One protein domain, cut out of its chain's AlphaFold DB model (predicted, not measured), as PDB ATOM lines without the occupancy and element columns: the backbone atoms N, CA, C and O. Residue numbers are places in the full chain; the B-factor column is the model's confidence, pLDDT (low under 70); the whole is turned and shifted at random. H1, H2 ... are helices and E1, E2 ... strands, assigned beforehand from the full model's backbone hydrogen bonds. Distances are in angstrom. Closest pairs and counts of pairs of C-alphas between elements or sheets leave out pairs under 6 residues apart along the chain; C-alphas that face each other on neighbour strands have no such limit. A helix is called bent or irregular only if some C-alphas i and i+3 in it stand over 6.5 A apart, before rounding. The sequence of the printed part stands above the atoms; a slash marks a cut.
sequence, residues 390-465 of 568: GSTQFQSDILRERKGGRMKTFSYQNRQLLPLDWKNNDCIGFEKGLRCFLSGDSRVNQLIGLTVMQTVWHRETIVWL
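What this domain is: This is residues 390 to 465 of the 568 residues of the protein "Putative Chorion peroxidase" of Daphnia magna (UniProt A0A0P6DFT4). One long helix, H3, makes a side of the domain, with the small E1 E2 hairpin near its middle part, while looped chain, residues 418 to 441, reaches out to the end opposite the last turn of H3. The short helix H1 lies off to another side, and the short, irregular H2 makes a corner with the first part of H3. The printed part has 76 residues, with three named helices and two strands in the order H1, E1, E2, H2, H3; the sheet is E1 - E2, antiparallel. The class is mostly helix, though under half of the residues are in named elements. The whole is compact, with a radius of gyration of the C-alphas of 12.3 A and spans of 36 by 29 by 20 A.

Where its parts are: H1, residues 393 to 399, begins with C-alpha 393 at (207.436, 225.377, 181.532). E1 is residues 410 to 412 and E2 residues 415 to 417. H2, residues 442 to 445, is irregular, 7.6 A from first to last C-alpha. H3, residues 448 to 465, is 26.2 A long and ends with C-alpha 465 at (219.275, 240.689, 187.365).

How they stand to each other: E1 and E2 form a hairpin, 139 degrees between directions, with N 410 and O 417 within hydrogen-bond range at 3.0 A. The closest C-alphas of E2 and H3, Leu 417 and Thr 455, are 6.0 A apart. H2 and H3 touch only at the corner, closest at the C-alphas of Val 444 and Thr 451, 5.2 A. H1 is apart from E2, H2 and H3. Residues 420 to 421 pair antiparallel with 436 to 437. Every O i to N i+4 pair is within hydrogen-bond range in H1 and 13 of 14 in H3; H2 is too short for one, and its one O i to N i+3 pair is not within range.

The domain as a whole: The farthest C-alphas, Glu 431 and Trp 464, are 36.9 A apart. The printed part has no cut; the link E2 to H2 is long. Residues 463 to 465 have pLDDT under 70.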
ATOM      1  N   GLY A 390     215.185 226.550 179.400       97.31
ATOM      2  CA  GLY A 390     214.330 225.412 179.071       97.31
ATOM      3  C   GLY A 390     213.387 225.707 177.907       97.31
ATOM      4  O   GLY A 390     213.080 226.861 177.622       97.31
ATOM      5  N   SER A 391     212.899 224.640 177.270       98.06
ATOM      6  CA  SER A 391     211.900 224.690 176.190       98.06
ATOM      7  C   SER A 391     210.496 224.276 176.647       98.06
ATOM      8  O   SER A 391     209.546 224.301 175.862       98.06
ATOM      9  N   THR A 392     210.337 223.887 177.915       96.81
ATOM     10  CA  THR A 392     209.036 223.621 178.543       96.81
ATOM     11  C   THR A 392     208.911 224.371 179.863       96.81
ATOM     12  O   THR A 392     209.899 224.640 180.553       96.81
ATOM     13  N   GLN A 393     207.677 224.703 180.254       95.56
ATOM     14  CA  GLN A 393     207.436 225.377 181.532       95.56
ATOM     15  C   GLN A 393     207.960 224.546 182.715       95.56
ATOM     16  O   GLN A 393     208.511 225.112 183.658       95.56
ATOM     17  N   PHE A 394     207.848 223.218 182.632       94.81
ATOM     18  CA  PHE A 394     208.386 222.297 183.628       94.81
ATOM     19  C   PHE A 394     209.910 222.436 183.768       94.81
ATOM     20  O   PHE A 394     210.401 222.646 184.878       94.81
ATOM     21  N   GLN A 395     210.652 222.412 182.654       95.06
ATOM     22  CA  GLN A 395     212.104 222.632 182.650       95.06
ATOM     23  C   GLN A 395     212.480 224.008 183.224       95.06
ATOM     24  O   GLN A 395     213.354 224.117 184.086       95.06
ATOM     25  N   SER A 396     211.780 225.068 182.820       96.25
ATOM     26  CA  SER A 396     212.051 226.410 183.347       96.25
ATOM     27  C   SER A 396     211.813 226.499 184.858       96.25
ATOM     28  O   SER A 396     212.586 227.114 185.596       96.25
ATOM     29  N   ASP A 397     210.772 225.834 185.356       95.69
ATOM     30  CA  ASP A 397     210.428 225.826 186.774       95.69
ATOM     31  C   ASP A 397     211.456 225.091 187.636       95.69
ATOM     32  O   ASP A 397     211.775 225.557 188.738       95.69
ATOM     33  N   ILE A 398     212.018 223.981 187.148       94.56
ATOM     34  CA  ILE A 398     213.075 223.261 187.871       94.56
ATOM     35  C   ILE A 398     214.396 224.035 187.878       94.56
ATOM     36  O   ILE A 398     215.130 223.928 188.863       94.56
ATOM     37  N   LEU A 399     214.671 224.851 186.856       96.00
ATOM     38  CA  LEU A 399     215.900 225.639 186.727       96.00
ATOM     39  C   LEU A 399     215.879 226.944 187.532       96.00
ATOM     40  O   LEU A 399     216.935 227.475 187.870       96.00
ATOM     41  N   ARG A 400     214.702 227.471 187.880       94.88
ATOM     42  CA  ARG A 400     214.565 228.752 188.594       94.88
ATOM     43  C   ARG A 400     214.620 228.584 190.107       94.88
ATOM     44  O   ARG A 400     213.932 227.747 190.682       94.88
ATOM     45  N   GLU A 401     215.367 229.453 190.791       93.31
ATOM     46  CA  GLU A 401     215.369 229.514 192.265       93.31
ATOM     47  C   GLU A 401     214.033 230.071 192.790       93.31
ATOM     48  O   GLU A 401     213.671 229.860 193.942       93.31
ATOM     49  N   ARG A 402     213.302 230.815 191.942       90.62
ATOM     50  CA  ARG A 402     212.075 231.564 192.287       90.62
ATOM     51  C   ARG A 402     212.267 232.562 193.438       90.62
ATOM     52  O   ARG A 402     211.301 233.096 193.975       90.62
ATOM     53  N   LYS A 403     213.521 232.892 193.752       88.94
ATOM     54  CA  LYS A 403     213.911 233.888 194.744       88.94
ATOM     55  C   LYS A 403     214.684 235.005 194.060       88.94
ATOM     56  O   LYS A 403     215.703 234.773 193.416       88.94
ATOM     57  N   GLY A 404     214.154 236.221 194.152       83.19
ATOM     58  CA  GLY A 404     214.763 237.409 193.553       83.19
ATOM     59  C   GLY A 404     214.840 237.407 192.023       83.19
ATOM     60  O   GLY A 404     215.427 238.330 191.491       83.19
ATOM     61  N   GLY A 405     214.266 236.420 191.322       84.56
ATOM     62  CA  GLY A 405     214.381 236.270 189.864       84.56
ATOM     63  C   GLY A 405     215.580 235.435 189.395       84.56
ATOM     64  O   GLY A 405     215.822 235.365 188.195       84.56
ATOM     65  N   ARG A 406     216.316 234.794 190.311       88.69
ATOM     66  CA  ARG A 406     217.521 234.016 189.989       88.69
ATOM     67  C   ARG A 406     217.227 232.621 189.439       88.69
ATOM     68  O   ARG A 406     216.188 232.014 189.724       88.69
ATOM     69  N   MET A 407     218.208 232.107 188.706       93.69
ATOM     70  CA  MET A 407     218.334 230.696 188.351       93.69
ATOM     71  C   MET A 407     219.025 229.933 189.487       93.69
ATOM     72  O   MET A 407     219.831 230.505 190.218       93.69
ATOM     73  N   LYS A 408     218.711 228.645 189.645       95.00
ATOM     74  CA  LYS A 408     219.414 227.768 190.586       95.00
ATOM     75  C   LYS A 408     220.848 227.571 190.125       95.00
ATOM     76  O   LYS A 408     221.111 227.461 188.932       95.00
ATOM     77  N   THR A 409     221.754 227.465 191.079       94.56
ATOM     78  CA  THR A 409     223.173 227.199 190.851       94.56
ATOM     79  C   THR A 409     223.696 226.266 191.932       94.56
ATOM     80  O   THR A 409     223.082 226.099 192.988       94.56
ATOM     81  N   PHE A 410     224.845 225.657 191.665       92.94
ATOM     82  CA  PHE A 410     225.606 224.896 192.646       92.94
ATOM     83  C   PHE A 410     226.912 225.632 192.954       92.94
ATOM     84  O   PHE A 410     227.656 225.972 192.042       92.94
ATOM     85  N   SER A 411     227.204 225.890 194.229       92.06
ATOM     86  CA  SER A 411     228.457 226.545 194.615       92.06
ATOM     87  C   SER A 411     229.558 225.508 194.822       92.06
ATOM     88  O   SER A 411     229.424 224.621 195.662       92.06
ATOM     89  N   TYR A 412     230.663 225.646 194.091       89.44
ATOM     90  CA  TYR A 412     231.864 224.830 194.255       89.44
ATOM     91  C   TYR A 412     233.098 225.726 194.245       89.44
ATOM     92  O   TYR A 412     233.283 226.503 193.310       89.44
ATOM     93  N   GLN A 413     233.932 225.639 195.287       90.75
ATOM     94  CA  GLN A 413     235.143 226.465 195.433       90.75
ATOM     95  C   GLN A 413     234.875 227.966 195.182       90.75
ATOM     96  O   GLN A 413     235.570 228.618 194.405       90.75
ATOM     97  N   ASN A 414     233.819 228.507 195.804       87.94
ATOM     98  CA  ASN A 414     233.357 229.897 195.653       87.94
ATOM     99  C   ASN A 414     232.955 230.311 194.223       87.94
ATOM    100  O   ASN A 414     232.824 231.497 193.931       87.94
ATOM    101  N   ARG A 415     232.716 229.352 193.322       86.69
ATOM    102  CA  ARG A 415     232.209 229.599 191.968       86.69
ATOM    103  C   ARG A 415     230.813 229.012 191.811       86.69
ATOM    104  O   ARG A 415     230.560 227.874 192.192       86.69
ATOM    105  N   GLN A 416     229.919 229.782 191.196       90.88
ATOM    106  CA  GLN A 416     228.561 229.336 190.880       90.88
ATOM    107  C   GLN A 416     228.578 228.491 189.607       90.88
ATOM    108  O   GLN A 416     228.832 229.007 188.529       90.88
ATOM    109  N   LEU A 417     228.368 227.194 189.693       94.88
ATOM    110  CA  LEU A 417     228.214 226.310 188.543       94.88
ATOM    111  C   LEU A 417     226.730 226.113 188.227       94.88
ATOM    112  O   LEU A 417     225.852 226.512 189.003       94.88
ATOM    113  N   LEU A 418     226.460 225.485 187.085       96.19
ATOM    114  CA  LEU A 418     225.127 224.983 186.772       96.19
ATOM    115  C   LEU A 418     224.617 224.080 187.912       96.19
ATOM    116  O   LEU A 418     225.420 223.448 188.608       96.19
ATOM    117  N   PRO A 419     223.296 224.031 188.146       95.75
ATOM    118  CA  PRO A 419     222.728 223.126 189.135       95.75
ATOM    119  C   PRO A 419     223.066 221.670 188.785       95.75
ATOM    120  O   PRO A 419     223.212 221.321 187.618       95.75
ATOM    121  N   LEU A 420     223.201 220.819 189.800       94.25
ATOM    122  CA  LEU A 420     223.420 219.386 189.597       94.25
ATOM    123  C   LEU A 420     222.085 218.677 189.357       94.25
ATOM    124  O   LEU A 420     221.102 218.944 190.055       94.25
ATOM    125  N   ASP A 421     222.074 217.742 188.414       92.62
ATOM    126  CA  ASP A 421     220.978 216.804 188.226       92.62
ATOM    127  C   ASP A 421     221.182 215.585 189.134       92.62
ATOM    128  O   ASP A 421     222.084 214.770 188.942       92.62
ATOM    129  N   TRP A 422     220.344 215.478 190.165       87.56
ATOM    130  CA  TRP A 422     220.385 214.378 191.131       87.56
ATOM    131  C   TRP A 422     219.617 213.138 190.675       87.56
ATOM    132  O   TRP A 422     219.757 212.086 191.298       87.56
ATOM    133  N   LYS A 423     218.788 213.266 189.634       84.88
ATOM    134  CA  LYS A 423     217.987 212.169 189.086       84.88
ATOM    135  C   LYS A 423     218.689 211.494 187.915       84.88
ATOM    136  O   LYS A 423     218.467 210.310 187.686       84.88
ATOM    137  N   ASN A 424     219.525 212.237 187.199       83.88
ATOM    138  CA  ASN A 424     220.249 211.740 186.044       83.88
ATOM    139  C   ASN A 424     221.568 211.053 186.446       83.88
ATOM    140  O   ASN A 424     222.451 211.660 187.059       83.88
ATOM    141  N   ASN A 425     221.694 209.778 186.080       82.94
ATOM    142  CA  ASN A 425     222.872 208.943 186.300       82.94
ATOM    143  C   ASN A 425     223.672 208.646 185.016       82.94
ATOM    144  O   ASN A 425     224.576 207.814 185.049       82.94
ATOM    145  N   ASP A 426     223.380 209.343 183.917       85.31
ATOM    146  CA  ASP A 426     223.954 209.094 182.592       85.31
ATOM    147  C   ASP A 426     225.408 209.594 182.458       85.31
ATOM    148  O   ASP A 426     226.154 209.127 181.594       85.31
ATOM    149  N   CYS A 427     225.845 210.535 183.305       84.94
ATOM    150  CA  CYS A 427     227.200 211.087 183.239       84.94
ATOM    151  C   CYS A 427     228.267 210.127 183.773       84.94
ATOM    152  O   CYS A 427     228.116 209.472 184.809       84.94
ATOM    153  N   ILE A 428     229.420 210.129 183.099       80.19
ATOM    154  CA  ILE A 428     230.587 209.327 183.476       80.19
ATOM    155  C   ILE A 428     231.035 209.679 184.902       80.19
ATOM    156  O   ILE A 428     231.223 210.844 185.252       80.19
ATOM    157  N   GLY A 429     231.246 208.647 185.723       77.06
ATOM    158  CA  GLY A 429     231.688 208.795 187.110       77.06
ATOM    159  C   GLY A 429     230.557 208.966 188.126       77.06
ATOM    160  O   GLY A 429     230.849 209.272 189.281       77.06
ATOM    161  N   PHE A 430     229.299 208.715 187.745       82.38
ATOM    162  CA  PHE A 430     228.173 208.650 188.682       82.38
ATOM    163  C   PHE A 430     228.441 207.721 189.878       82.38
ATOM    164  O   PHE A 430     228.205 208.105 191.024       82.38
ATOM    165  N   GLU A 431     229.014 206.538 189.625       81.81
ATOM    166  CA  GLU A 431     229.417 205.569 190.660       81.81
ATOM    167  C   GLU A 431     230.485 206.123 191.617       81.81
ATOM    168  O   GLU A 431     230.576 205.703 192.766       81.81
ATOM    169  N   LYS A 432     231.266 207.113 191.168       84.56
ATOM    170  CA  LYS A 432     232.264 207.837 191.970       84.56
ATOM    171  C   LYS A 432     231.674 209.067 192.673       84.56
ATOM    172  O   LYS A 432     232.419 209.888 193.200       84.56
ATOM    173  N   GLY A 433     230.350 209.225 192.655       83.56
ATOM    174  CA  GLY A 433     229.635 210.351 193.257       83.56
ATOM    175  C   GLY A 433     229.545 211.602 192.380       83.56
ATOM    176  O   GLY A 433     229.012 212.610 192.843       83.56
ATOM    177  N   LEU A 434     230.021 211.565 191.127       85.44
ATOM    178  CA  LEU A 434     229.832 212.677 190.193       85.44
ATOM    179  C   LEU A 434     228.364 212.766 189.749       85.44
ATOM    180  O   LEU A 434     227.586 211.810 189.853       85.44
ATOM    181  N   ARG A 435     227.962 213.947 189.287       90.44
ATOM    182  CA  ARG A 435     226.597 214.245 188.843       90.44
ATOM    183  C   ARG A 435     226.640 215.017 187.536       90.44
ATOM    184  O   ARG A 435     227.587 215.767 187.300       90.44
ATOM    185  N   CYS A 436     225.611 214.834 186.718       92.81
ATOM    186  CA  CYS A 436     225.397 215.671 185.547       92.81
ATOM    187  C   CYS A 436     225.070 217.105 185.962       92.81
ATOM    188  O   CYS A 436     224.478 217.336 187.019       92.81
ATOM    189  N   PHE A 437     225.397 218.068 185.106       95.44
ATOM    190  CA  PHE A 437     224.806 219.394 185.182       95.44
ATOM    191  C   PHE A 437     223.406 219.392 184.577       95.44
ATOM    192  O   PHE A 437     223.128 218.673 183.617       95.44
ATOM    193  N   LEU A 438     222.549 220.229 185.142       95.44
ATOM    194  CA  LEU A 438     221.204 220.505 184.677       95.44
ATOM    195  C   LEU A 438     221.177 221.896 184.036       95.44
ATOM    196  O   LEU A 438     221.691 222.859 184.609       95.44
ATOM    197  N   SER A 439     220.560 221.997 182.864       95.81
ATOM    198  CA  SER A 439     220.390 223.246 182.119       95.81
ATOM    199  C   SER A 439     219.087 223.214 181.315       95.81
ATOM    200  O   SER A 439     218.294 222.283 181.467       95.81
ATOM    201  N   GLY A 440     218.844 224.232 180.491       96.38
ATOM    202  CA  GLY A 440     217.680 224.303 179.608       96.38
ATOM    203  C   GLY A 440     217.704 223.296 178.452       96.38
ATOM    204  O   GLY A 440     216.646 222.903 177.970       96.38
ATOM    205  N   ASP A 441     218.892 222.828 178.067       96.44
ATOM    206  CA  ASP A 441     219.103 221.767 177.076       96.44
ATOM    207  C   ASP A 441     219.764 220.533 177.718       96.44
ATOM    208  O   ASP A 441     220.718 220.640 178.498       96.44
ATOM    209  N   SER A 442     219.258 219.342 177.388       93.75
ATOM    210  CA  SER A 442     219.681 218.057 177.972       93.75
ATOM    211  C   SER A 442     221.111 217.661 177.599       93.75
ATOM    212  O   SER A 442     221.762 216.913 178.332       93.75
ATOM    213  N   ARG A 443     221.642 218.199 176.496       95.75
ATOM    214  CA  ARG A 443     222.968 217.867 175.962       95.75
ATOM    215  C   ARG A 443     224.082 218.721 176.572       95.75
ATOM    216  O   ARG A 443     225.224 218.651 176.126       95.75
ATOM    217  N   VAL A 444     223.806 219.495 177.628       95.50
ATOM    218  CA  VAL A 444     224.798 220.342 178.321       95.50
ATOM    219  C   VAL A 444     226.075 219.601 178.739       95.50
ATOM    220  O   VAL A 444     227.147 220.205 178.788       95.50
ATOM    221  N   ASN A 445     225.980 218.297 179.009       93.94
ATOM    222  CA  ASN A 445     227.094 217.452 179.451       93.94
ATOM    223  C   ASN A 445     227.848 216.757 178.299       93.94
ATOM    224  O   ASN A 445     228.726 215.939 178.564       93.94
ATOM    225  N   GLN A 446     227.520 217.050 177.034       92.81
ATOM    226  CA  GLN A 446     228.105 216.371 175.872       92.81
ATOM    227  C   GLN A 446     229.608 216.646 175.721       92.81
ATOM    228  O   GLN A 446     230.385 215.738 175.433       92.81
ATOM    229  N   LEU A 447     230.014 217.905 175.904       92.94
ATOM    230  CA  LEU A 447     231.399 218.365 175.815       92.94
ATOM    231  C   LEU A 447     231.663 219.405 176.903       92.94
ATOM    232  O   LEU A 447     230.836 220.280 177.151       92.94
ATOM    233  N   ILE A 448     232.858 219.371 177.495       93.19
ATOM    234  CA  ILE A 448     233.244 220.302 178.569       93.19
ATOM    235  C   ILE A 448     233.147 221.763 178.101       93.19
ATOM    236  O   ILE A 448     232.679 222.618 178.850       93.19
ATOM    237  N   GLY A 449     233.543 222.057 176.857       94.88
ATOM    238  CA  GLY A 449     233.442 223.407 176.294       94.88
ATOM    239  C   GLY A 449     231.999 223.923 176.226       94.88
ATOM    240  O   GLY A 449     231.755 225.094 176.524       94.88
ATOM    241  N   LEU A 450     231.035 223.047 175.924       96.44
ATOM    242  CA  LEU A 450     229.610 223.380 175.901       96.44
ATOM    243  C   LEU A 450     229.096 223.655 177.314       96.44
ATOM    244  O   LEU A 450     228.444 224.673 177.546       96.44
ATOM    245  N   THR A 451     229.448 222.799 178.277       95.88
ATOM    246  CA  THR A 451     229.106 222.998 179.692       95.88
ATOM    247  C   THR A 451     229.640 224.333 180.217       95.88
ATOM    248  O   THR A 451     228.939 225.054 180.929       95.88
ATOM    249  N   VAL A 452     230.878 224.690 179.853       95.00
ATOM    250  CA  VAL A 452     231.492 225.973 180.224       95.00
ATOM    251  C   VAL A 452     230.723 227.136 179.604       95.00
ATOM    252  O   VAL A 452     230.389 228.073 180.326       95.00
ATOM    253  N   MET A 453     230.390 227.059 178.312       94.81
ATOM    254  CA  MET A 453     229.592 228.082 177.629       94.81
ATOM    255  C   MET A 453     228.245 228.301 178.332       94.81
ATOM    256  O   MET A 453     227.916 229.428 178.699       94.81
ATOM    257  N   GLN A 454     227.502 227.227 178.604       96.12
ATOM    258  CA  GLN A 454     226.221 227.324 179.304       96.12
ATOM    259  C   GLN A 454     226.382 227.863 180.733       96.12
ATOM    260  O   GLN A 454     225.598 228.703 181.164       96.12
ATOM    261  N   THR A 455     227.437 227.467 181.453       95.44
ATOM    262  CA  THR A 455     227.733 228.005 182.793       95.44
ATOM    263  C   THR A 455     227.980 229.515 182.761       95.44
ATOM    264  O   THR A 455     227.507 230.226 183.649       95.44
ATOM    265  N   VAL A 456     228.717 230.021 181.763       93.50
ATOM    266  CA  VAL A 456     228.975 231.461 181.604       93.50
ATOM    267  C   VAL A 456     227.664 232.212 181.389       93.50
ATOM    268  O   VAL A 456     227.369 233.133 182.147       93.50
ATOM    269  N   TRP A 457     226.833 231.784 180.437       92.81
ATOM    270  CA  TRP A 457     225.573 232.477 180.166       92.81
ATOM    271  C   TRP A 457     224.561 232.373 181.312       92.81
ATOM    272  O   TRP A 457     223.868 233.343 181.615       92.81
ATOM    273  N   HIS A 458     224.526 231.241 182.016       93.25
ATOM    274  CA  HIS A 458     223.681 231.059 183.199       93.25
ATOM    275  C   HIS A 458     224.084 231.985 184.353       93.25
ATOM    276  O   HIS A 458     223.226 232.503 185.072       93.25
ATOM    277  N   ARG A 459     225.391 232.241 184.526       89.56
ATOM    278  CA  ARG A 459     225.893 233.253 185.472       89.56
ATOM    279  C   ARG A 459     225.507 234.657 185.049       89.56
ATOM    280  O   ARG A 459     225.119 235.443 185.910       89.56
ATOM    281  N   GLU A 460     225.583 234.969 183.759       86.50
ATOM    282  CA  GLU A 460     225.231 236.307 183.293       86.50
ATOM    283  C   GLU A 460     223.777 236.658 183.594       86.50
ATOM    284  O   GLU A 460     223.499 237.770 184.041       86.50
ATOM    285  N   THR A 461     222.851 235.702 183.511       78.69
ATOM    286  CA  THR A 461     221.462 235.906 183.955       78.69
ATOM    287  C   THR A 461     221.370 236.435 185.396       78.69
ATOM    288  O   THR A 461     220.519 237.273 185.701       78.69
ATOM    289  N   ILE A 462     222.262 236.000 186.292       72.81
ATOM    290  CA  ILE A 462     222.319 236.465 187.687       72.81
ATOM    291  C   ILE A 462     222.882 237.891 187.763       72.81
ATOM    292  O   ILE A 462     222.342 238.724 188.493       72.81
ATOM    293  N   VAL A 463     223.933 238.191 187.000       69.56
ATOM    294  CA  VAL A 463     224.571 239.518 186.968       69.56
ATOM    295  C   VAL A 463     223.618 240.573 186.405       69.56
ATOM    296  O   VAL A 463     223.431 241.628 187.015       69.56
ATOM    297  N   TRP A 464     222.950 240.282 185.286       64.50
ATOM    298  CA  TRP A 464     221.957 241.170 184.675       64.50
ATOM    299  C   TRP A 464     220.810 241.497 185.625       64.50
ATOM    300  O   TRP A 464     220.406 242.654 185.728       64.50
ATOM    301  N   LEU A 465     220.314 240.503 186.359       58.12
ATOM    302  CA  LEU A 465     219.275 240.689 187.365       58.12
ATOM    303  C   LEU A 465     219.730 241.628 188.493       58.12
ATOM    304  O   LEU A 465     218.980 242.526 188.881       58.12
TER     305      LEU A 465